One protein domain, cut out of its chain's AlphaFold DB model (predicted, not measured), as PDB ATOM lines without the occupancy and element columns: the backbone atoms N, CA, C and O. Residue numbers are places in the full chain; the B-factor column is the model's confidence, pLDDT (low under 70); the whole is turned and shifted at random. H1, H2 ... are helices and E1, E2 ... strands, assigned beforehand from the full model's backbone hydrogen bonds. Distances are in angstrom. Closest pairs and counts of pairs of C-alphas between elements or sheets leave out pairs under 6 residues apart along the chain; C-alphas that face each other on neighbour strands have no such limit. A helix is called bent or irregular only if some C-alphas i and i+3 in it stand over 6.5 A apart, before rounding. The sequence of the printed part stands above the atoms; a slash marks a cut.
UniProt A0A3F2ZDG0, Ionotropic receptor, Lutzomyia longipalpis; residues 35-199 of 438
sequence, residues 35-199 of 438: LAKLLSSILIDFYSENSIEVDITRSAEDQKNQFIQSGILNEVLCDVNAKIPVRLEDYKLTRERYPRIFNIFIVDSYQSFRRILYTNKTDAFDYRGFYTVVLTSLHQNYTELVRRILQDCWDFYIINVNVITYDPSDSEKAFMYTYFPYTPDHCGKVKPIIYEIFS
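AT A GLANCE: This is residues 35 to 199 of the 438 residues of the protein "Ionotropic receptor" of Lutzomyia longipalpis (UniProt A0A3F2ZDG0). One strongly twisted sheet of seven strands makes the middle of this domain, with H1 and H2 over one face and H3 and H4 over the other, three layers in all; the sheet curls round H1. Beyond the E6 and E7 end of the sheet, residues 180 to 191 form a long link that reaches away from the body. The printed part has 165 residues, with four named helices and seven named strands in the order H1 E1 H2 E2 E3 H3 E4 H4 E5 E6 E7, class mixed. The sheet's order is E2 E1 E3 E4 E5 E6 E7, mixed: neighbours are parallel from E2 to E5 and antiparallel from E5 to E7. The whole is compact, with a radius of gyration of the C-alphas of 15.0 A and spans of 43 by 39 by 32 A.

IN THESE COORDINATES: Look first for the strands: E2 is residues 86 to 90, E1 54 to 59, E3 100 to 107 (18.0 A), E4 125 to 135 (19.3 A), E5 161 to 166, E6 174 to 179 and E7 192 to 198. E4 bends by 116 degrees at residue 128. Find C-alpha 35 at (88.552, 118.961, 148.305), where H1, residues 35 to 50, begins; it runs 21.3 A, with a kink of 33 degrees near residue 44, and is irregular, but only just: C-alphas 45 and 48 are 6.7 A apart. H2, residues 63 to 80, runs 25.5 A; H3 is residues 110 to 119, and H4, residues 142 to 155, runs 19.8 A. E7 ends at C-alpha 198, (85.040, 122.155, 141.359).

HOW THE PARTS SIT: Start at edge strand E2, where N 87 is 2.9 A from O 54 of E1. Next, N 104 of E3 and O 55 of E1 are 2.8 A apart, N 130 of E4 and O 101 of E3 2.7 A, and N 164 of E5 and O 133 of E4 2.7 A. E5, E6 and E7 form a meander, each strand the antiparallel neighbour of the one before, in two hairpins: N 163 and O 177 are 2.8 A apart, N 198 and O 174 2.8 A. E1 H2 E2, E3 H3 E4 and E4 H4 E5 are strand-helix-strand units, parallel neighbour strands with a helix between, with right-handed crossovers. H2 is over E1 and E3 at a height over the sheet of 8.9 A. It touches H1 with residues 72 to 80 alone, at a steep tilt of 50 degrees, the closest C-alphas being those of Ser 40 and Val 76, 5.3 A. H3 touches H4 on the same face, with C-alphas of Tyr 110 and Leu 145 closest at 6.5 A; of H4, residues 145 to 149 alone touch. In H2, H3 and H4 every O i to N i+4 pair is within hydrogen-bond range, in H1 10 of 12.

THE WHOLE: The two C-alphas farthest apart, those of Gln 63 and Pro 184, are 44.7 A apart. The printed part has no cut, and E6 to E7 is the long link. Residues 91 to 99 and 120 to 124 have pLDDT under 70.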
ATOM      1  N   LEU A  35      89.493 119.144 147.193       91.06
ATOM      2  CA  LEU A  35      88.552 118.961 148.305       91.06
ATOM      3  C   LEU A  35      88.681 120.082 149.327       91.06
ATOM      4  O   LEU A  35      87.662 120.581 149.798       91.06
ATOM      5  N   ALA A  36      89.915 120.481 149.655       91.44
ATOM      6  CA  ALA A  36      90.158 121.582 150.578       91.44
ATOM      7  C   ALA A  36      89.543 122.874 150.033       91.44
ATOM      8  O   ALA A  36      88.737 123.494 150.713       91.44
ATOM      9  N   LYS A  37      89.820 123.227 148.772       90.12
ATOM     10  CA  LYS A  37      89.288 124.451 148.153       90.12
ATOM     11  C   LYS A  37      87.763 124.476 148.074       90.12
ATOM     12  O   LYS A  37      87.159 125.501 148.395       90.12
ATOM     13  N   LEU A  38      87.136 123.362 147.694       90.25
ATOM     14  CA  LEU A  38      85.677 123.265 147.660       90.25
ATOM     15  C   LEU A  38      85.072 123.356 149.071       90.25
ATOM     16  O   LEU A  38      84.101 124.084 149.271       90.25
ATOM     17  N   LEU A  39      85.671 122.690 150.064       93.06
ATOM     18  CA  LEU A  39      85.222 122.779 151.455       93.06
ATOM     19  C   LEU A  39      85.387 124.193 152.025       93.06
ATOM     20  O   LEU A  39      84.464 124.697 152.658       93.06
ATOM     21  N   SER A  40      86.518 124.855 151.764       91.81
ATOM     22  CA  SER A  40      86.765 126.250 152.142       91.81
ATOM     23  C   SER A  40      85.709 127.176 151.547       91.81
ATOM     24  O   SER A  40      85.160 128.017 152.252       91.81
ATOM     25  N   SER A  41      85.364 126.999 150.268       89.56
ATOM     26  CA  SER A  41      84.308 127.786 149.620       89.56
ATOM     27  C   SER A  41      82.935 127.540 150.249       89.56
ATOM     28  O   SER A  41      82.180 128.484 150.446       89.56
ATOM     29  N   ILE A  42      82.608 126.301 150.626       91.81
ATOM     30  CA  ILE A  42      81.359 125.989 151.336       91.81
ATOM     31  C   ILE A  42      81.331 126.619 152.737       91.81
ATOM     32  O   ILE A  42      80.315 127.187 153.141       91.81
ATOM     33  N   LEU A  43      82.447 126.552 153.468       92.75
ATOM     34  CA  LEU A  43      82.588 127.169 154.786       92.75
ATOM     35  C   LEU A  43      82.405 128.687 154.734       92.75
ATOM     36  O   LEU A  43      81.696 129.235 155.572       92.75
ATOM     37  N   ILE A  44      83.004 129.345 153.742       90.38
ATOM     38  CA  ILE A  44      82.958 130.802 153.574       90.38
ATOM     39  C   ILE A  44      81.607 131.279 153.023       90.38
ATOM     40  O   ILE A  44      81.113 132.318 153.437       90.38
ATOM     41  N   ASP A  45      81.008 130.560 152.075       89.81
ATOM     42  CA  ASP A  45      79.826 131.077 151.374       89.81
ATOM     43  C   ASP A  45      78.506 130.663 152.043       89.81
ATOM     44  O   ASP A  45      77.479 131.295 151.807       89.81
ATOM     45  N   PHE A  46      78.505 129.605 152.866       92.44
ATOM     46  CA  PHE A  46      77.309 129.151 153.585       92.44
ATOM     47  C   PHE A  46      77.494 129.173 155.097       92.44
ATOM     48  O   PHE A  46      76.728 129.837 155.795       92.44
ATOM     49  N   TYR A  47      78.482 128.454 155.626       93.31
ATOM     50  CA  TYR A  47      78.546 128.258 157.071       93.31
ATOM     51  C   TYR A  47      78.874 129.551 157.836       93.31
ATOM     52  O   TYR A  47      78.214 129.815 158.836       93.31
ATOM     53  N   SER A  48      79.803 130.396 157.371       92.25
ATOM     54  CA  SER A  48      80.121 131.668 158.052       92.25
ATOM     55  C   SER A  48      78.986 132.689 158.033       92.25
ATOM     56  O   SER A  48      78.944 133.553 158.900       92.25
ATOM     57  N   GLU A  49      78.055 132.581 157.085       91.50
ATOM     58  CA  GLU A  49      76.882 133.462 157.009       91.50
ATOM     59  C   GLU A  49      75.710 132.952 157.867       91.50
ATOM     60  O   GLU A  49      74.890 133.740 158.328       91.50
ATOM     61  N   ASN A  50      75.615 131.633 158.087       91.00
ATOM     62  CA  ASN A  50      74.451 130.999 158.722       91.00
ATOM     63  C   ASN A  50      74.725 130.446 160.131       91.00
ATOM     64  O   ASN A  50      73.783 130.044 160.815       91.00
ATOM     65  N   SER A  51      75.984 130.403 160.576       90.56
ATOM     66  CA  SER A  51      76.370 129.789 161.849       90.56
ATOM     67  C   SER A  51      77.448 130.582 162.587       90.56
ATOM     68  O   SER A  51      78.283 131.247 161.982       90.56
ATOM     69  N   ILE A  52      77.414 130.501 163.921       87.12
ATOM     70  CA  ILE A  52      78.411 131.119 164.811       87.12
ATOM     71  C   ILE A  52      79.651 130.218 164.941       87.12
ATOM     72  O   ILE A  52      80.751 130.708 165.176       87.12
ATOM     73  N   GLU A  53      79.471 128.907 164.796       88.94
ATOM     74  CA  GLU A  53      80.494 127.875 164.954       88.94
ATOM     75  C   GLU A  53      80.141 126.678 164.063       88.94
ATOM     76  O   GLU A  53      78.961 126.399 163.828       88.94
ATOM     77  N   VAL A  54      81.167 125.974 163.578       90.69
ATOM     78  CA  VAL A  54      81.018 124.718 162.832       90.69
ATOM     79  C   VAL A  54      81.798 123.596 163.490       90.69
ATOM     80  O   VAL A  54      82.994 123.731 163.767       90.69
ATOM     81  N   ASP A  55      81.134 122.449 163.624       89.31
ATOM     82  CA  ASP A  55      81.732 121.217 164.114       89.31
ATOM     83  C   ASP A  55      82.321 120.395 162.967       89.31
ATOM     84  O   ASP A  55      81.609 119.935 162.068       89.31
ATOM     85  N   ILE A  56      83.628 120.144 163.027       91.56
ATOM     86  CA  ILE A  56      84.320 119.212 162.139       91.56
ATOM     87  C   ILE A  56      84.661 117.950 162.925       91.56
ATOM     88  O   ILE A  56      85.573 117.932 163.756       91.56
ATOM     89  N   THR A  57      83.952 116.866 162.619       90.56
ATOM     90  CA  THR A  57      84.231 115.536 163.173       90.56
ATOM     91  C   THR A  57      84.999 114.705 162.155       90.56
ATOM     92  O   THR A  57      84.586 114.578 161.001       90.56
ATOM     93  N   ARG A  58      86.115 114.104 162.573       91.25
ATOM     94  CA  ARG A  58      86.925 113.240 161.701       91.25
ATOM     95  C   ARG A  58      86.933 111.785 162.157       91.25
ATOM     96  O   ARG A  58      86.966 111.494 163.353       91.25
ATOM     97  N   SER A  59      86.964 110.870 161.194       91.50
ATOM     98  CA  SER A  59      87.193 109.445 161.433       91.50
ATOM     99  C   SER A  59      87.990 108.841 160.278       91.50
ATOM    100  O   SER A  59      87.746 109.152 159.112       91.50
ATOM    101  N   ALA A  60      88.963 107.997 160.611       90.69
ATOM    102  CA  ALA A  60      89.810 107.297 159.652       90.69
ATOM    103  C   ALA A  60      89.978 105.830 160.070       90.69
ATOM    104  O   ALA A  60      89.986 105.526 161.266       90.69
ATOM    105  N   GLU A  61      90.124 104.922 159.106       89.38
ATOM    106  CA  GLU A  61      90.490 103.524 159.372       89.38
ATOM    107  C   GLU A  61      91.987 103.373 159.644       89.38
ATOM    108  O   GLU A  61      92.372 102.660 160.568       89.38
ATOM    109  N   ASP A  62      92.810 104.113 158.896       88.44
ATOM    110  CA  ASP A  62      94.266 104.012 158.941       88.44
ATOM    111  C   ASP A  62      94.940 105.329 159.339       88.44
ATOM    112  O   ASP A  62      94.519 106.427 158.956       88.44
ATOM    113  N   GLN A  63      96.099 105.223 159.998       87.56
ATOM    114  CA  GLN A  63      96.929 106.379 160.365       87.56
ATOM    115  C   GLN A  63      97.375 107.198 159.137       87.56
ATOM    116  O   GLN A  63      97.524 108.417 159.211       87.56
ATOM    117  N   LYS A  64      97.549 106.544 157.979       88.44
ATOM    118  CA  LYS A  64      97.863 107.213 156.707       88.44
ATOM    119  C   LYS A  64      96.726 108.137 156.263       88.44
ATOM    120  O   LYS A  64      96.985 109.280 155.893       88.44
ATOM    121  N   ASN A  65      95.481 107.667 156.322       87.62
ATOM    122  CA  ASN A  65      94.319 108.470 155.944       87.62
ATOM    123  C   ASN A  65      94.095 109.605 156.943       87.62
ATOM    124  O   ASN A  65      93.834 110.729 156.529       87.62
ATOM    125  N   GLN A  66      94.322 109.365 158.236       88.50
ATOM    126  CA  GLN A  66      94.287 110.417 159.255       88.50
ATOM    127  C   GLN A  66      95.297 111.546 158.972       88.50
ATOM    128  O   GLN A  66      95.005 112.726 159.192       88.50
ATOM    129  N   PHE A  67      96.478 111.203 158.448       89.44
ATOM    130  CA  PHE A  67      97.468 112.190 158.021       89.44
ATOM    131  C   PHE A  67      96.980 112.997 156.805       89.44
ATOM    132  O   PHE A  67      97.074 114.223 156.812       89.44
ATOM    133  N   ILE A  68      96.396 112.339 155.795       88.50
ATOM    134  CA  ILE A  68      95.806 113.007 154.616       88.50
ATOM    135  C   ILE A  68      94.692 113.974 155.035       88.50
ATOM    136  O   ILE A  68      94.683 115.126 154.605       88.50
ATOM    137  N   GLN A  69      93.791 113.532 155.914       91.50
ATOM    138  CA  GLN A  69      92.717 114.361 156.465       91.50
ATOM    139  C   GLN A  69      93.268 115.594 157.189       91.50
ATOM    140  O   GLN A  69      92.722 116.682 157.042       91.50
ATOM    141  N   SER A  70      94.365 115.441 157.938       91.12
ATOM    142  CA  SER A  70      95.007 116.557 158.644       91.12
ATOM    143  C   SER A  70      95.619 117.578 157.679       91.12
ATOM    144  O   SER A  70      95.520 118.771 157.936       91.12
ATOM    145  N   GLY A  71      96.191 117.130 156.555       90.25
ATOM    146  CA  GLY A  71      96.695 118.024 155.507       90.25
ATOM    147  C   GLY A  71      95.584 118.831 154.827       90.25
ATOM    148  O   GLY A  71      95.703 120.045 154.703       90.25
ATOM    149  N   ILE A  72      94.476 118.172 154.461       90.19
ATOM    150  CA  ILE A  72      93.288 118.837 153.890       90.19
ATOM    151  C   ILE A  72      92.723 119.854 154.884       90.19
ATOM    152  O   ILE A  72      92.438 120.989 154.519       90.19
ATOM    153  N   LEU A  73      92.587 119.460 156.151       92.25
ATOM    154  CA  LEU A  73      92.054 120.328 157.192       92.25
ATOM    155  C   LEU A  73      92.947 121.549 157.441       92.25
ATOM    156  O   LEU A  73      92.421 122.644 157.608       92.25
ATOM    157  N   ASN A  74      94.274 121.387 157.442       91.88
ATOM    158  CA  ASN A  74      95.189 122.514 157.618       91.88
ATOM    159  C   ASN A  74      95.036 123.539 156.485       91.88
ATOM    160  O   ASN A  74      94.909 124.731 156.749       91.88
ATOM    161  N   GLU A  75      94.952 123.070 155.236       91.06
ATOM    162  CA  GLU A  75      94.701 123.938 154.082       91.06
ATOM    163  C   GLU A  75      93.362 124.684 154.208       91.06
ATOM    164  O   GLU A  75      93.310 125.895 153.990       91.06
ATOM    165  N   VAL A  76      92.299 123.993 154.632       91.81
ATOM    166  CA  VAL A  76      90.974 124.598 154.844       91.81
ATOM    167  C   VAL A  76      91.014 125.685 155.915       91.81
ATOM    168  O   VAL A  76      90.492 126.778 155.707       91.81
ATOM    169  N   LEU A  77      91.652 125.420 157.055       91.25
ATOM    170  CA  LEU A  77      91.754 126.390 158.150       91.25
ATOM    171  C   LEU A  77      92.562 127.630 157.743       91.25
ATOM    172  O   LEU A  77      92.194 128.747 158.115       91.25
ATOM    173  N   CYS A  78      93.620 127.452 156.946       90.25
ATOM    174  CA  CYS A  78      94.377 128.561 156.369       90.25
ATOM    175  C   CYS A  78      93.530 129.398 155.398       90.25
ATOM    176  O   CYS A  78      93.558 130.624 155.478       90.25
ATOM    177  N   ASP A  79      92.760 128.760 154.512       87.69
ATOM    178  CA  ASP A  79      91.918 129.446 153.523       87.69
ATOM    179  C   ASP A  79      90.746 130.210 154.158       87.69
ATOM    180  O   ASP A  79      90.412 131.319 153.734       87.69
ATOM    181  N   VAL A  80      90.113 129.623 155.178       87.06
ATOM    182  CA  VAL A  80      88.998 130.240 155.912       87.06
ATOM    183  C   VAL A  80      89.464 131.474 156.691       87.06
ATOM    184  O   VAL A  80      88.677 132.402 156.875       87.06
ATOM    185  N   ASN A  81      90.735 131.513 157.114       86.62
ATOM    186  CA  ASN A  81      91.409 132.668 157.716       86.62
ATOM    187  C   ASN A  81      90.567 133.392 158.789       86.62
ATOM    188  O   ASN A  81      90.292 134.587 158.689       86.62
ATOM    189  N   ALA A  82      90.121 132.640 159.801       82.19
ATOM    190  CA  ALA A  82      89.343 133.132 160.946       82.19
ATOM    191  C   ALA A  82      87.968 133.762 160.624       82.19
ATOM    192  O   ALA A  82      87.400 134.443 161.476       82.19
ATOM    193  N   LYS A  83      87.390 133.505 159.441       87.56
ATOM    194  CA  LYS A  83      86.014 133.930 159.117       87.56
ATOM    195  C   LYS A  83      84.936 133.242 159.956       87.56
ATOM    196  O   LYS A  83      83.876 133.821 160.160       87.56
ATOM    197  N   ILE A  84      85.196 132.023 160.426       89.56
ATOM    198  CA  ILE A  84      84.294 131.278 161.306       89.56
ATOM    199  C   ILE A  84      85.102 130.467 162.334       89.56
ATOM    200  O   ILE A  84      86.114 129.861 161.966       89.56
ATOM    201  N   PRO A  85      84.692 130.446 163.614       89.06
ATOM    202  CA  PRO A  85      85.189 129.498 164.605       89.06
ATOM    203  C   PRO A  85      84.937 128.049 164.179       89.06
ATOM    204  O   PRO A  85      83.812 127.654 163.873       89.06
ATOM    205  N   VAL A  86      86.000 127.248 164.181       89.06
ATOM    206  CA  VAL A  86      85.939 125.829 163.832       89.06
ATOM    207  C   VAL A  86      86.275 124.996 165.053       89.06
ATOM    208  O   VAL A  86      87.352 125.139 165.639       89.06
ATOM    209  N   ARG A  87      85.384 124.070 165.386       87.31
ATOM    210  CA  ARG A  87      85.595 123.098 166.445       87.31
ATOM    211  C   ARG A  87      85.997 121.755 165.870       87.31
ATOM    212  O   ARG A  87      85.282 121.151 165.078       87.31
ATOM    213  N   LEU A  88      87.176 121.293 166.271       86.44
ATOM    214  CA  LEU A  88      87.736 120.030 165.808       86.44
ATOM    215  C   LEU A  88      87.492 118.942 166.840       86.44
ATOM    216  O   LEU A  88      87.981 119.032 167.967       86.44
ATOM    217  N   GLU A  89      86.804 117.885 166.430       79.06
ATOM    218  CA  GLU A  89      86.509 116.757 167.302       79.06
ATOM    219  C   GLU A  89      86.959 115.421 166.718       79.06
ATOM    220  O   GLU A  89      86.927 115.162 165.510       79.06
ATOM    221  N   ASP A  90      87.376 114.546 167.627       75.25
ATOM    222  CA  ASP A  90      87.527 113.124 167.357       75.25
ATOM    223  C   ASP A  90      86.195 112.433 167.676       75.25
ATOM    224  O   ASP A  90      85.568 112.741 168.691       75.25
ATOM    225  N   TYR A  91      85.789 111.466 166.851       68.19
ATOM    226  CA  TYR A  91      84.542 110.711 167.021       68.19
ATOM    227  C   TYR A  91      84.402 110.037 168.403       68.19
ATOM    228  O   TYR A  91      83.304 109.661 168.800       68.19
ATOM    229  N   LYS A  92      85.510 109.851 169.138       68.56
ATOM    230  CA  LYS A  92      85.526 109.273 170.494       68.56
ATOM    231  C   LYS A  92      85.204 110.267 171.617       68.56
ATOM    232  O   LYS A  92      84.973 109.833 172.745       68.56
ATOM    233  N   LEU A  93      85.278 111.574 171.363       59.12
ATOM    234  CA  LEU A  93      85.309 112.621 172.396       59.12
ATOM    235  C   LEU A  93      84.049 113.495 172.435       59.12
ATOM    236  O   LEU A  93      84.074 114.572 173.031       59.12
ATOM    237  N   THR A  94      82.936 113.026 171.877       57.91
ATOM    238  CA  THR A  94      81.680 113.778 171.818       57.91
ATOM    239  C   THR A  94      81.082 113.958 173.218       57.91
ATOM    240  O   THR A  94      80.397 113.087 173.756       57.91
ATOM    241  N   ARG A  95      81.380 115.092 173.857       55.09
ATOM    242  CA  ARG A  95      80.865 115.479 175.178       55.09
ATOM    243  C   ARG A  95      79.963 116.695 175.037       55.09
ATOM    244  O   ARG A  95      80.355 117.774 175.466       55.09
ATOM    245  N   GLU A  96      78.771 116.552 174.463       57.28
ATOM    246  CA  GLU A  96      77.867 117.703 174.342       57.28
ATOM    247  C   GLU A  96      76.414 117.465 174.728       57.28
ATOM    248  O   GLU A  96      75.895 116.354 174.676       57.28
ATOM    249  N   ARG A  97      75.821 118.580 175.183       54.19
ATOM    250  CA  ARG A  97      74.481 118.765 175.758       54.19
ATOM    251  C   ARG A  97      73.482 119.401 174.777       54.19
ATOM    252  O   ARG A  97      72.331 119.565 175.166       54.19
ATOM    253  N   TYR A  98      73.904 119.780 173.565       61.47
ATOM    254  CA  TYR A  98      73.083 120.526 172.605       61.47
ATOM    255  C   TYR A  98      73.086 119.873 171.214       61.47
ATOM    256  O   TYR A  98      74.106 119.305 170.824       61.47
ATOM    257  N   PRO A  99      71.962 119.953 170.477       67.31
ATOM    258  CA  PRO A  99      71.839 119.373 169.145       67.31
ATOM    259  C   PRO A  99      72.682 120.150 168.126       67.31
ATOM    260  O   PRO A  99      72.604 121.378 168.043       67.31
ATOM    261  N   ARG A 100      73.491 119.435 167.337       75.25
ATOM    262  CA  ARG A 100      74.379 120.038 166.334       75.25
ATOM    263  C   ARG A 100      73.655 120.274 165.022       75.25
ATOM    264  O   ARG A 100      73.261 119.318 164.353       75.25
ATOM    265  N   ILE A 101      73.550 121.542 164.633       86.69
ATOM    266  CA  ILE A 101      72.874 121.968 163.401       86.69
ATOM    267  C   ILE A 101      73.859 122.087 162.230       86.69
ATOM    268  O   ILE A 101      73.483 121.790 161.106       86.69
ATOM    269  N   PHE A 102      75.121 122.469 162.446       91.56
ATOM    270  CA  PHE A 102      76.087 122.701 161.363       91.56
ATOM    271  C   PHE A 102      77.275 121.747 161.473       91.56
ATOM    272  O   PHE A 102      78.156 121.928 162.310       91.56
ATOM    273  N   ASN A 103      77.290 120.724 160.618       91.62
ATOM    274  CA  ASN A 103      78.180 119.578 160.768       91.62
ATOM    275  C   ASN A 103      79.019 119.335 159.512       91.62
ATOM    276  O   ASN A 103      78.502 119.294 158.392       91.62
ATOM    277  N   ILE A 104      80.310 119.079 159.708       94.38
ATOM    278  CA  ILE A 104      81.226 118.620 158.665       94.38
ATOM    279  C   ILE A 104      81.865 117.309 159.113       94.38
ATOM    280  O   ILE A 104      82.491 117.229 160.169       94.38
ATOM    281  N   PHE A 105      81.740 116.272 158.291       94.06
ATOM    282  CA  PHE A 105      82.332 114.963 158.549       94.06
ATOM    283  C   PHE A 105      83.468 114.708 157.576       94.06
ATOM    284  O   PHE A 105      83.246 114.659 156.373       94.06
ATOM    285  N   ILE A 106      84.681 114.502 158.081       95.00
ATOM    286  CA  ILE A 106      85.828 114.121 157.253       95.00
ATOM    287  C   ILE A 106      86.083 112.630 157.447       95.00
ATOM    288  O   ILE A 106      86.441 112.187 158.541       95.00
ATOM    289  N   VAL A 107      85.875 111.855 156.385       94.31
ATOM    290  CA  VAL A 107      85.886 110.392 156.435       94.31
ATOM    291  C   VAL A 107      86.648 109.806 155.255       94.31
ATOM    292  O   VAL A 107      86.686 110.365 154.161       94.31
ATOM    293  N   ASP A 108      87.294 108.667 155.475       92.25
ATOM    294  CA  ASP A 108      87.996 107.926 154.428       92.25
ATOM    295  C   ASP A 108      87.156 106.782 153.850       92.25
ATOM    296  O   ASP A 108      87.301 106.479 152.673       92.25
ATOM    297  N   SER A 109      86.257 106.183 154.633       92.19
ATOM    298  CA  SER A 109      85.444 105.032 154.231       92.19
ATOM    299  C   SER A 109      83.993 105.120 154.718       92.19
ATOM    300  O   SER A 109      83.630 105.957 155.551       92.19
ATOM    301  N   TYR A 110      83.161 104.181 154.251       92.50
ATOM    302  CA  TYR A 110      81.803 103.995 154.771       92.50
ATOM    303  C   TYR A 110      81.793 103.679 156.269       92.50
ATOM    304  O   TYR A 110      80.944 104.176 157.002       92.50
ATOM    305  N   GLN A 111      82.738 102.863 156.744       92.00
ATOM    306  CA  GLN A 111      82.785 102.475 158.153       92.00
ATOM    307  C   GLN A 111      83.163 103.661 159.035       92.00
ATOM    308  O   GLN A 111      82.580 103.834 160.100       92.00
ATOM    309  N   SER A 112      84.080 104.518 158.584       91.94
ATOM    310  CA  SER A 112      84.414 105.766 159.277       91.94
ATOM    311  C   SER A 112      83.218 106.720 159.358       91.94
ATOM    312  O   SER A 112      82.965 107.290 160.417       91.94
ATOM    313  N   PHE A 113      82.415 106.824 158.293       92.56
ATOM    314  CA  PHE A 113      81.144 107.558 158.324       92.56
ATOM    315  C   PHE A 113      80.154 106.966 159.335       92.56
ATOM    316  O   PHE A 113      79.657 107.679 160.206       92.56
ATOM    317  N   ARG A 114      79.935 105.646 159.288       91.19
ATOM    318  CA  ARG A 114      79.069 104.926 160.235       91.19
ATOM    319  C   ARG A 114      79.520 105.118 161.679       91.19
ATOM    320  O   ARG A 114      78.680 105.290 162.554       91.19
ATOM    321  N   ARG A 115      80.830 105.114 161.946       89.88
ATOM    322  CA  ARG A 115      81.364 105.382 163.289       89.88
ATOM    323  C   ARG A 115      80.918 106.753 163.777       89.88
ATOM    324  O   ARG A 115      80.452 106.827 164.903       89.88
ATOM    325  N   ILE A 116      81.004 107.802 162.964       88.44
ATOM    326  CA  ILE A 116      80.544 109.135 163.376       88.44
ATOM    327  C   ILE A 116      79.030 109.135 163.614       88.44
ATOM    328  O   ILE A 116      78.585 109.527 164.690       88.44
ATOM    329  N   LEU A 117      78.251 108.648 162.642       85.50
ATOM    330  CA  LEU A 117      76.789 108.737 162.671       85.50
ATOM    331  C   LEU A 117      76.156 107.925 163.816       85.50
ATOM    332  O   LEU A 117      75.206 108.391 164.430       85.50
ATOM    333  N   TYR A 118      76.695 106.740 164.125       81.81
ATOM    334  CA  TYR A 118      76.116 105.811 165.106       81.81
ATOM    335  C   TYR A 118      76.796 105.813 166.485       81.81
ATOM    336  O   TYR A 118      76.192 105.344 167.445       81.81
ATOM    337  N   THR A 119      78.050 106.275 166.619       74.75
ATOM    338  CA  THR A 119      78.709 106.334 167.950       74.75
ATOM    339  C   THR A 119      78.125 107.456 168.799       74.75
ATOM    340  O   THR A 119      78.080 107.364 170.027       74.75
ATOM    341  N   ASN A 120      77.653 108.512 168.148       61.72
ATOM    342  CA  ASN A 120      76.971 109.588 168.827       61.72
ATOM    343  C   ASN A 120      75.545 109.137 169.156       61.72
ATOM    344  O   ASN A 120      74.839 108.613 168.297       61.72
ATOM    345  N   LYS A 121      75.132 109.312 170.419       58.62
ATOM    346  CA  LYS A 121      73.729 109.116 170.811       58.62
ATOM    347  C   LYS A 121      72.852 109.916 169.845       58.62
ATOM    348  O   LYS A 121      73.248 111.013 169.455       58.62
ATOM    349  N   THR A 122      71.688 109.372 169.497       54.44
ATOM    350  CA  THR A 122      70.695 109.952 168.569       54.44
ATOM    351  C   THR A 122      70.420 111.441 168.798       54.44
ATOM    352  O   THR A 122      70.064 112.145 167.865       54.44
ATOM    353  N   ASP A 123      70.662 111.936 170.012       58.78
ATOM    354  CA  ASP A 123      70.412 113.316 170.428       58.78
ATOM    355  C   ASP A 123      71.515 114.320 170.031       58.78
ATOM    356  O   ASP A 123      71.338 115.525 170.203       58.78
ATOM    357  N   ALA A 124      72.678 113.865 169.548       63.38
ATOM    358  CA  ALA A 124      73.803 114.758 169.241       63.38
ATOM    359  C   ALA A 124      73.666 115.461 167.880       63.38
ATOM    360  O   ALA A 124      74.165 116.572 167.706       63.38
ATOM    361  N   PHE A 125      73.014 114.817 166.912       72.06
ATOM    362  CA  PHE A 125      72.908 115.293 165.537       72.06
ATOM    363  C   PHE A 125      71.451 115.600 165.200       72.06
ATOM    364  O   PHE A 125      70.608 114.708 165.224       72.06
ATOM    365  N   ASP A 126      71.163 116.865 164.893       77.81
ATOM    366  CA  ASP A 126      69.812 117.303 164.547       77.81
ATOM    367  C   ASP A 126      69.506 116.968 163.085       77.81
ATOM    368  O   ASP A 126      70.190 117.436 162.177       77.81
ATOM    369  N   TYR A 127      68.441 116.215 162.824       80.19
ATOM    370  CA  TYR A 127      68.039 115.856 161.462       80.19
ATOM    371  C   TYR A 127      67.690 117.086 160.585       80.19
ATOM    372  O   TYR A 127      67.735 117.005 159.356       80.19
ATOM    373  N   ARG A 128      67.405 118.251 161.196       83.50
ATOM    374  CA  ARG A 128      67.202 119.549 160.517       83.50
ATOM    375  C   ARG A 128      68.517 120.249 160.156       83.50
ATOM    376  O   ARG A 128      68.497 121.270 159.470       83.50
ATOM    377  N   GLY A 129      69.644 119.732 160.640       89.75
ATOM    378  CA  GLY A 129      70.972 120.284 160.428       89.75
ATOM    379  C   GLY A 129      71.478 120.172 158.990       89.75
ATOM    380  O   GLY A 129      70.940 119.444 158.158       89.75
ATOM    381  N   PHE A 130      72.555 120.901 158.714       94.44
ATOM    382  CA  PHE A 130      73.285 120.947 157.455       94.44
ATOM    383  C   PHE A 130      74.581 120.146 157.568       94.44
ATOM    384  O   PHE A 130      75.450 120.453 158.390       94.44
ATOM    385  N   TYR A 131      74.725 119.143 156.708       95.12
ATOM    386  CA  TYR A 131      75.797 118.157 156.765       95.12
ATOM    387  C   TYR A 131      76.649 118.199 155.501       95.12
ATOM    388  O   TYR A 131      76.158 117.978 154.395       95.12
ATOM    389  N   THR A 132      77.951 118.411 155.664       96.69
ATOM    390  CA  THR A 132      78.921 118.255 154.575       96.69
ATOM    391  C   THR A 132      79.836 117.076 154.878       96.69
ATOM    392  O   THR A 132      80.600 117.108 155.837       96.69
ATOM    393  N   VAL A 133      79.777 116.021 154.070       96.31
ATOM    394  CA  VAL A 133      80.619 114.827 154.222       96.31
ATOM    395  C   VAL A 133      81.749 114.878 153.204       96.31
ATOM    396  O   VAL A 133      81.506 114.862 152.005       96.31
ATOM    397  N   VAL A 134      82.993 114.910 153.662       95.94
ATOM    398  CA  VAL A 134      84.195 114.964 152.829       95.94
ATOM    399  C   VAL A 134      84.832 113.581 152.783       95.94
ATOM    400  O   VAL A 134      85.363 113.099 153.784       95.94
ATOM    401  N   LEU A 135      84.792 112.954 151.608       93.81
ATOM    402  CA  LEU A 135      85.400 111.657 151.328       93.81
ATOM    403  C   LEU A 135      86.826 111.831 150.816       93.81
ATOM    404  O   LEU A 135      87.043 112.229 149.671       93.81
ATOM    405  N   THR A 136      87.806 111.487 151.649       90.50
ATOM    406  CA  THR A 136      89.227 111.731 151.348       90.50
ATOM    407  C   THR A 136      89.915 110.611 150.572       90.50
ATOM    408  O   THR A 136      91.056 110.792 150.153       90.50
ATOM    409  N   SER A 137      89.273 109.455 150.392       84.44
ATOM    410  CA  SER A 137      89.868 108.294 149.718       84.44
ATOM    411  C   SER A 137      89.125 107.933 148.433       84.44
ATOM    412  O   SER A 137      87.903 107.767 148.425       84.44
ATOM    413  N   LEU A 138      89.885 107.760 147.351       75.50
ATOM    414  CA  LEU A 138      89.403 107.308 146.047       75.50
ATOM    415  C   LEU A 138      89.204 105.787 146.061       75.50
ATOM    416  O   LEU A 138      90.160 105.017 145.984       75.50
ATOM    417  N   HIS A 139      87.950 105.354 146.155       71.50
ATOM    418  CA  HIS A 139      87.576 103.943 146.067       71.50
ATOM    419  C   HIS A 139      87.141 103.591 144.640       71.50
ATOM    420  O   HIS A 139      86.455 104.376 143.990       71.50
ATOM    421  N   GLN A 140      87.446 102.373 144.174       72.12
ATOM    422  CA  GLN A 140      86.994 101.890 142.856       72.12
ATOM    423  C   GLN A 140      85.461 101.915 142.706       72.12
ATOM    424  O   GLN A 140      84.957 102.112 141.608       72.12
ATOM    425  N   ASN A 141      84.719 101.765 143.811       79.62
ATOM    426  CA  ASN A 141      83.254 101.788 143.841       79.62
ATOM    427  C   ASN A 141      82.697 103.016 144.594       79.62
ATOM    428  O   ASN A 141      81.825 102.903 145.457       79.62
ATOM    429  N   TYR A 142      83.253 104.199 144.318       82.88
ATOM    430  CA  TYR A 142      82.886 105.447 144.998       82.88
ATOM    431  C   TYR A 142      81.404 105.832 144.813       82.88
ATOM    432  O   TYR A 142      80.802 106.374 145.734       82.88
ATOM    433  N   THR A 143      80.780 105.527 143.668       87.44
ATOM    434  CA  THR A 143      79.363 105.855 143.420       87.44
ATOM    435  C   THR A 143      78.439 105.120 144.388       87.44
ATOM    436  O   THR A 143      77.532 105.717 144.966       87.44
ATOM    437  N   GLU A 144      78.699 103.832 144.618       90.69
ATOM    438  CA  GLU A 144      77.953 103.027 145.585       90.69
ATOM    439  C   GLU A 144      78.220 103.489 147.023       90.69
ATOM    440  O   GLU A 144      77.304 103.520 147.842       90.69
ATOM    441  N   LEU A 145      79.453 103.905 147.327       92.00
ATOM    442  CA  LEU A 145      79.809 104.493 148.620       92.00
ATOM    443  C   LEU A 145      79.010 105.776 148.901       92.00
ATOM    444  O   LEU A 145      78.376 105.880 149.950       92.00
ATOM    445  N   VAL A 146      78.991 106.721 147.955       94.12
ATOM    446  CA  VAL A 146      78.213 107.968 148.057       94.12
ATOM    447  C   VAL A 146      76.725 107.660 148.206       94.12
ATOM    448  O   VAL A 146      76.064 108.234 149.069       94.12
ATOM    449  N   ARG A 147      76.196 106.711 147.419       95.19
ATOM    450  CA  ARG A 147      74.796 106.283 147.513       95.19
ATOM    451  C   ARG A 147      74.448 105.762 148.906       95.19
ATOM    452  O   ARG A 147      73.408 106.139 149.430       95.19
ATOM    453  N   ARG A 148      75.299 104.925 149.508       95.06
ATOM    454  CA  ARG A 148      75.077 104.396 150.866       95.06
ATOM    455  C   ARG A 148      75.119 105.483 151.931       95.06
ATOM    456  O   ARG A 148      74.270 105.480 152.805       95.06
ATOM    457  N   ILE A 149      76.057 106.426 151.835       95.12
ATOM    458  CA  ILE A 149      76.139 107.563 152.768       95.12
ATOM    459  C   ILE A 149      74.862 108.404 152.701       95.12
ATOM    460  O   ILE A 149      74.257 108.685 153.730       95.12
ATOM    461  N   LEU A 150      74.427 108.772 151.492       96.12
ATOM    462  CA  LEU A 150      73.203 109.550 151.308       96.12
ATOM    463  C   LEU A 150      71.950 108.770 151.737       96.12
ATOM    464  O   LEU A 150      71.015 109.378 152.248       96.12
ATOM    465  N   GLN A 151      71.932 107.445 151.541       95.56
ATOM    466  CA  GLN A 151      70.840 106.581 151.993       95.56
ATOM    467  C   GLN A 151      70.752 106.556 153.518       95.56
ATOM    468  O   GLN A 151      69.680 106.824 154.045       95.56
ATOM    469  N   ASP A 152      71.867 106.325 154.213       93.56
ATOM    470  CA  ASP A 152      71.901 106.370 155.676       93.56
ATOM    471  C   ASP A 152      71.446 107.754 156.172       93.56
ATOM    472  O   ASP A 152      70.590 107.835 157.041       93.56
ATOM    473  N   CYS A 153      71.921 108.860 155.580       92.81
ATOM    474  CA  CYS A 153      71.429 110.196 155.933       92.81
ATOM    475  C   CYS A 153      69.902 110.324 155.789       92.81
ATOM    476  O   CYS A 153      69.251 110.835 156.696       92.81
ATOM    477  N   TRP A 154      69.323 109.846 154.687       92.62
ATOM    478  CA  TRP A 154      67.872 109.861 154.484       92.62
ATOM    479  C   TRP A 154      67.117 109.005 155.506       92.62
ATOM    480  O   TRP A 154      66.083 109.439 156.006       92.62
ATOM    481  N   ASP A 155      67.650 107.836 155.862       89.75
ATOM    482  CA  ASP A 155      67.055 106.946 156.863       89.75
ATOM    483  C   ASP A 155      67.064 107.586 158.271       89.75
ATOM    484  O   ASP A 155      66.195 107.299 159.092       89.75
ATOM    485  N   PHE A 156      67.999 108.509 158.528       86.50
ATOM    486  CA  PHE A 156      68.033 109.381 159.713       86.50
ATOM    487  C   PHE A 156      67.270 110.708 159.539       86.50
ATOM    488  O   PHE A 156      67.404 111.603 160.371       86.50
ATOM    489  N   TYR A 157      66.477 110.860 158.475       87.62
ATOM    490  CA  TYR A 157      65.741 112.086 158.131       87.62
ATOM    491  C   TYR A 157      66.628 113.325 157.890       87.62
ATOM    492  O   TYR A 157      66.143 114.456 157.908       87.62
ATOM    493  N   ILE A 158      67.919 113.130 157.598       91.06
ATOM    494  CA  ILE A 158      68.862 114.193 157.235       91.06
ATOM    495  C   ILE A 158      68.703 114.517 155.746       91.06
ATOM    496  O   ILE A 158      69.225 113.834 154.855       91.06
ATOM    497  N   ILE A 159      67.986 115.605 155.472       92.38
ATOM    498  CA  ILE A 159      67.673 116.066 154.112       92.38
ATOM    499  C   ILE A 159      68.809 116.932 153.548       92.38
ATOM    500  O   ILE A 159      69.219 116.782 152.389       92.38
ATOM    501  N   ASN A 160      69.364 117.816 154.376       95.19
ATOM    502  CA  ASN A 160      70.381 118.787 153.984       95.19
ATOM    503  C   ASN A 160      71.786 118.192 154.099       95.19
ATOM    504  O   ASN A 160      72.555 118.535 154.993       95.19
ATOM    505  N   VAL A 161      72.125 117.288 153.181       96.00
ATOM    506  CA  VAL A 161      73.457 116.683 153.096       96.00
ATOM    507  C   VAL A 161      74.087 116.871 151.720       96.00
ATOM    508  O   VAL A 161      73.425 116.693 150.695       96.00
ATOM    509  N   ASN A 162      75.382 117.181 151.725       96.75
ATOM    510  CA  ASN A 162      76.253 117.215 150.559       96.75
ATOM    511  C   ASN A 162      77.474 116.324 150.795       96.75
ATOM    512  O   ASN A 162      78.106 116.395 151.847       96.75
ATOM    513  N   VAL A 163      77.822 115.489 149.819       96.62
ATOM    514  CA  VAL A 163      78.980 114.590 149.881       96.62
ATOM    515  C   VAL A 163      80.021 115.047 148.870       96.62
ATOM    516  O   VAL A 163      79.774 115.019 147.669       96.62
ATOM    517  N   ILE A 164      81.191 115.456 149.342       94.75
ATOM    518  CA  ILE A 164      82.295 115.935 148.519       94.75
ATOM    519  C   ILE A 164      83.314 114.814 148.344       94.75
ATOM    520  O   ILE A 164      83.753 114.210 149.320       94.75
ATOM    521  N   THR A 165      83.718 114.540 147.109       93.50
ATOM    522  CA  THR A 165      84.745 113.539 146.797       93.50
ATOM    523  C   THR A 165      85.538 113.936 145.554       93.50
ATOM    524  O   THR A 165      85.134 114.837 144.821       93.50
ATOM    525  N   TYR A 166      86.688 113.308 145.328       90.75
ATOM    526  CA  TYR A 166      87.504 113.558 144.138       90.75
ATOM    527  C   TYR A 166      86.812 113.018 142.880       90.75
ATOM    528  O   TYR A 166      86.064 112.039 142.949       90.75
ATOM    529  N   ASP A 167      87.105 113.610 141.724       87.62
ATOM    530  CA  ASP A 167      86.782 112.978 140.444       87.62
ATOM    531  C   ASP A 167      87.659 111.714 140.274       87.62
ATOM    532  O   ASP A 167      88.886 111.791 140.392       87.62
ATOM    533  N   PRO A 168      87.064 110.536 140.008       82.00
ATOM    534  CA  PRO A 168      87.818 109.301 139.783       82.00
ATOM    535  C   PRO A 168      88.787 109.364 138.602       82.00
ATOM    536  O   PRO A 168      89.752 108.603 138.572       82.00
ATOM    537  N   SER A 169      88.503 110.220 137.618       83.75
ATOM    538  CA  SER A 169      89.305 110.360 136.400       83.75
ATOM    539  C   SER A 169      90.369 111.447 136.531       83.75
ATOM    540  O   SER A 169      91.379 111.403 135.832       83.75
ATOM    541  N   ASP A 170      90.147 112.423 137.413       84.25
ATOM    542  CA  ASP A 170      90.983 113.610 137.556       84.25
ATOM    543  C   ASP A 170      91.067 114.046 139.025       84.25
ATOM    544  O   ASP A 170      90.218 114.769 139.539       84.25
ATOM    545  N   SER A 171      92.137 113.651 139.714       80.19
ATOM    546  CA  SER A 171      92.330 113.982 141.131       80.19
ATOM    547  C   SER A 171      92.487 115.482 141.421       80.19
ATOM    548  O   SER A 171      92.543 115.857 142.588       80.19
ATOM    549  N   GLU A 172      92.587 116.334 140.393       84.44
ATOM    550  CA  GLU A 172      92.613 117.798 140.514       84.44
ATOM    551  C   GLU A 172      91.204 118.420 140.491       84.44
ATOM    552  O   GLU A 172      91.061 119.637 140.638       84.44
ATOM    553  N   LYS A 173      90.156 117.600 140.335       87.62
ATOM    554  CA  LYS A 173      88.750 118.005 140.417       87.62
ATOM    555  C   LYS A 173      88.059 117.378 141.622       87.62
ATOM    556  O   LYS A 173      88.400 116.283 142.072       87.62
ATOM    557  N   ALA A 174      87.052 118.080 142.129       89.81
ATOM    558  CA  ALA A 174      86.178 117.585 143.184       89.81
ATOM    559  C   ALA A 174      84.712 117.685 142.760       89.81
ATOM    560  O   ALA A 174      84.290 118.664 142.150       89.81
ATOM    561  N   PHE A 175      83.928 116.673 143.105       91.31
ATOM    562  CA  PHE A 175      82.492 116.624 142.887       91.31
ATOM    563  C   PHE A 175      81.759 116.769 144.211       91.31
ATOM    564  O   PHE A 175      82.097 116.104 145.191       91.31
ATOM    565  N   MET A 176      80.722 117.602 144.216       93.25
ATOM    566  CA  MET A 176      79.742 117.665 145.289       93.25
ATOM    567  C   MET A 176      78.484 116.917 144.859       93.25
ATOM    568  O   MET A 176      77.798 117.313 143.916       93.25
ATOM    569  N   TYR A 177      78.178 115.843 145.575       95.12
ATOM    570  CA  TYR A 177      76.979 115.043 145.402       95.12
ATOM    571  C   TYR A 177      75.891 115.456 146.384       95.12
ATOM    572  O   TYR A 177      76.159 115.739 147.548       95.12
ATOM    573  N   THR A 178      74.646 115.404 145.930       95.88
ATOM    574  CA  THR A 178      73.460 115.542 146.780       95.88
ATOM    575  C   THR A 178      72.346 114.635 146.251       95.88
ATOM    576  O   THR A 178      72.548 113.900 145.283       95.88
ATOM    577  N   TYR A 179      71.170 114.651 146.872       95.38
ATOM    578  CA  TYR A 179      69.986 113.958 146.359       95.38
ATOM    579  C   TYR A 179      68.729 114.805 146.536       95.38
ATOM    580  O   TYR A 179      68.659 115.642 147.437       95.38
ATOM    581  N   PHE A 180      67.733 114.526 145.696       95.62
ATOM    582  CA  PHE A 180      66.379 115.060 145.804       95.62
ATOM    583  C   PHE A 180      65.416 113.894 146.066       95.62
ATOM    584  O   PHE A 180      65.230 113.053 145.175       95.62
ATOM    585  N   PRO A 181      64.837 113.796 147.279       94.94
ATOM    586  CA  PRO A 181      63.975 112.675 147.645       94.94
ATOM    587  C   PRO A 181      62.676 112.649 146.833       94.94
ATOM    588  O   PRO A 181      62.138 111.569 146.591       94.94
ATOM    589  N   TYR A 182      62.201 113.814 146.384       95.69
ATOM    590  CA  TYR A 182      60.983 113.969 145.596       95.69
ATOM    591  C   TYR A 182      61.293 114.634 144.255       95.69
ATOM    592  O   TYR A 182      61.878 115.716 144.202       95.69
ATOM    593  N   THR A 183      60.900 113.976 143.170       95.06
ATOM    594  CA  THR A 183      60.991 114.469 141.791       95.06
ATOM    595  C   THR A 183      59.733 114.040 141.024       95.06
ATOM    596  O   THR A 183      58.986 113.194 141.518       95.06
ATOM    597  N   PRO A 184      59.491 114.548 139.801       94.81
ATOM    598  CA  PRO A 184      58.411 114.037 138.952       94.81
ATOM    599  C   PRO A 184      58.485 112.524 138.673       94.81
ATOM    600  O   PRO A 184      57.461 111.901 138.413       94.81
ATOM    601  N   ASP A 185      59.682 111.932 138.747       94.00
ATOM    602  CA  ASP A 185      59.918 110.525 138.405       94.00
ATOM    603  C   ASP A 185      59.863 109.585 139.618       94.00
ATOM    604  O   ASP A 185      59.695 108.369 139.465       94.00
ATOM    605  N   HIS A 186      60.090 110.094 140.835       93.94
ATOM    606  CA  HIS A 186      60.145 109.257 142.033       93.94
ATOM    607  C   HIS A 186      59.801 109.985 143.335       93.94
ATOM    608  O   HIS A 186      60.059 111.170 143.515       93.94
ATOM    609  N   CYS A 187      59.312 109.200 144.296       93.81
ATOM    610  CA  CYS A 187      58.953 109.640 145.640       93.81
ATOM    611  C   CYS A 187      59.784 108.903 146.690       93.81
ATOM    612  O   CYS A 187      59.836 107.673 146.663       93.81
ATOM    613  N   GLY A 188      60.411 109.639 147.609       90.94
ATOM    614  CA  GLY A 188      61.165 109.082 148.734       90.94
ATOM    615  C   GLY A 188      62.334 108.180 148.326       90.94
ATOM    616  O   GLY A 188      62.609 107.203 149.017       90.94
ATOM    617  N   LYS A 189      62.995 108.451 147.188       93.31
ATOM    618  CA  LYS A 189      64.158 107.665 146.731       93.31
ATOM    619  C   LYS A 189      65.433 108.494 146.770       93.31
ATOM    620  O   LYS A 189      65.476 109.607 146.250       93.31
ATOM    621  N   VAL A 190      66.502 107.896 147.287       94.31
ATOM    622  CA  VAL A 190      67.837 108.497 147.291       94.31
ATOM    623  C   VAL A 190      68.581 108.095 146.021       94.31
ATOM    624  O   VAL A 190      69.119 106.993 145.903       94.31
ATOM    625  N   LYS A 191      68.606 109.005 145.047       94.31
ATOM    626  CA  LYS A 191      69.445 108.895 143.849       94.31
ATOM    627  C   LYS A 191      70.507 109.999 143.891       94.31
ATOM    628  O   LYS A 191      70.129 111.166 143.784       94.31
ATOM    629  N   PRO A 192      71.797 109.660 144.066       94.62
ATOM    630  CA  PRO A 192      72.866 110.648 144.056       94.62
ATOM    631  C   PRO A 192      72.928 111.368 142.712       94.62
ATOM    632  O   PRO A 192      72.894 110.729 141.661       94.62
ATOM    633  N   ILE A 193      73.065 112.686 142.756       94.25
ATOM    634  CA  ILE A 193      73.339 113.521 141.591       94.25
ATOM    635  C   ILE A 193      74.593 114.350 141.848       94.25
ATOM    636  O   ILE A 193      74.871 114.707 142.993       94.25
ATOM    637  N   ILE A 194      75.330 114.681 140.790       92.75
ATOM    638  CA  ILE A 194      76.410 115.670 140.868       92.75
ATOM    639  C   ILE A 194      75.755 117.047 140.838       92.75
ATOM    640  O   ILE A 194      75.125 117.415 139.849       92.75
ATOM    641  N   TYR A 195      75.874 117.778 141.937       91.50
ATOM    642  CA  TYR A 195      75.265 119.092 142.104       91.50
ATOM    643  C   TYR A 195      76.223 120.227 141.726       91.50
ATOM    644  O   TYR A 195      75.820 121.191 141.079       91.50
ATOM    645  N   GLU A 196      77.508 120.088 142.062       88.69
ATOM    646  CA  GLU A 196      78.557 121.046 141.696       88.69
ATOM    647  C   GLU A 196      79.861 120.306 141.363       88.69
ATOM    648  O   GLU A 196      80.159 119.251 141.932       88.69
ATOM    649  N   ILE A 197      80.637 120.857 140.427       87.94
ATOM    650  CA  ILE A 197      81.956 120.353 140.033       87.94
ATOM    651  C   ILE A 197      82.957 121.473 140.270       87.94
ATOM    652  O   ILE A 197      82.852 122.526 139.654       87.94
ATOM    653  N   PHE A 198      83.944 121.232 141.121       84.38
ATOM    654  CA  PHE A 198      85.040 122.155 141.359       84.38
ATOM    655  C   PHE A 198      86.251 121.790 140.495       84.38
ATOM    656  O   PHE A 198      86.705 120.642 140.487       84.38
ATOM    657  N   SER A 199      86.795 122.784 139.794       80.81
ATOM    658  CA  SER A 199      88.048 122.707 139.038       80.81
ATOM    659  C   SER A 199      88.849 124.005 139.211       80.81
ATOM    660  O   SER A 199      88.307 125.030 139.617       80.81
TER     661      SER A 199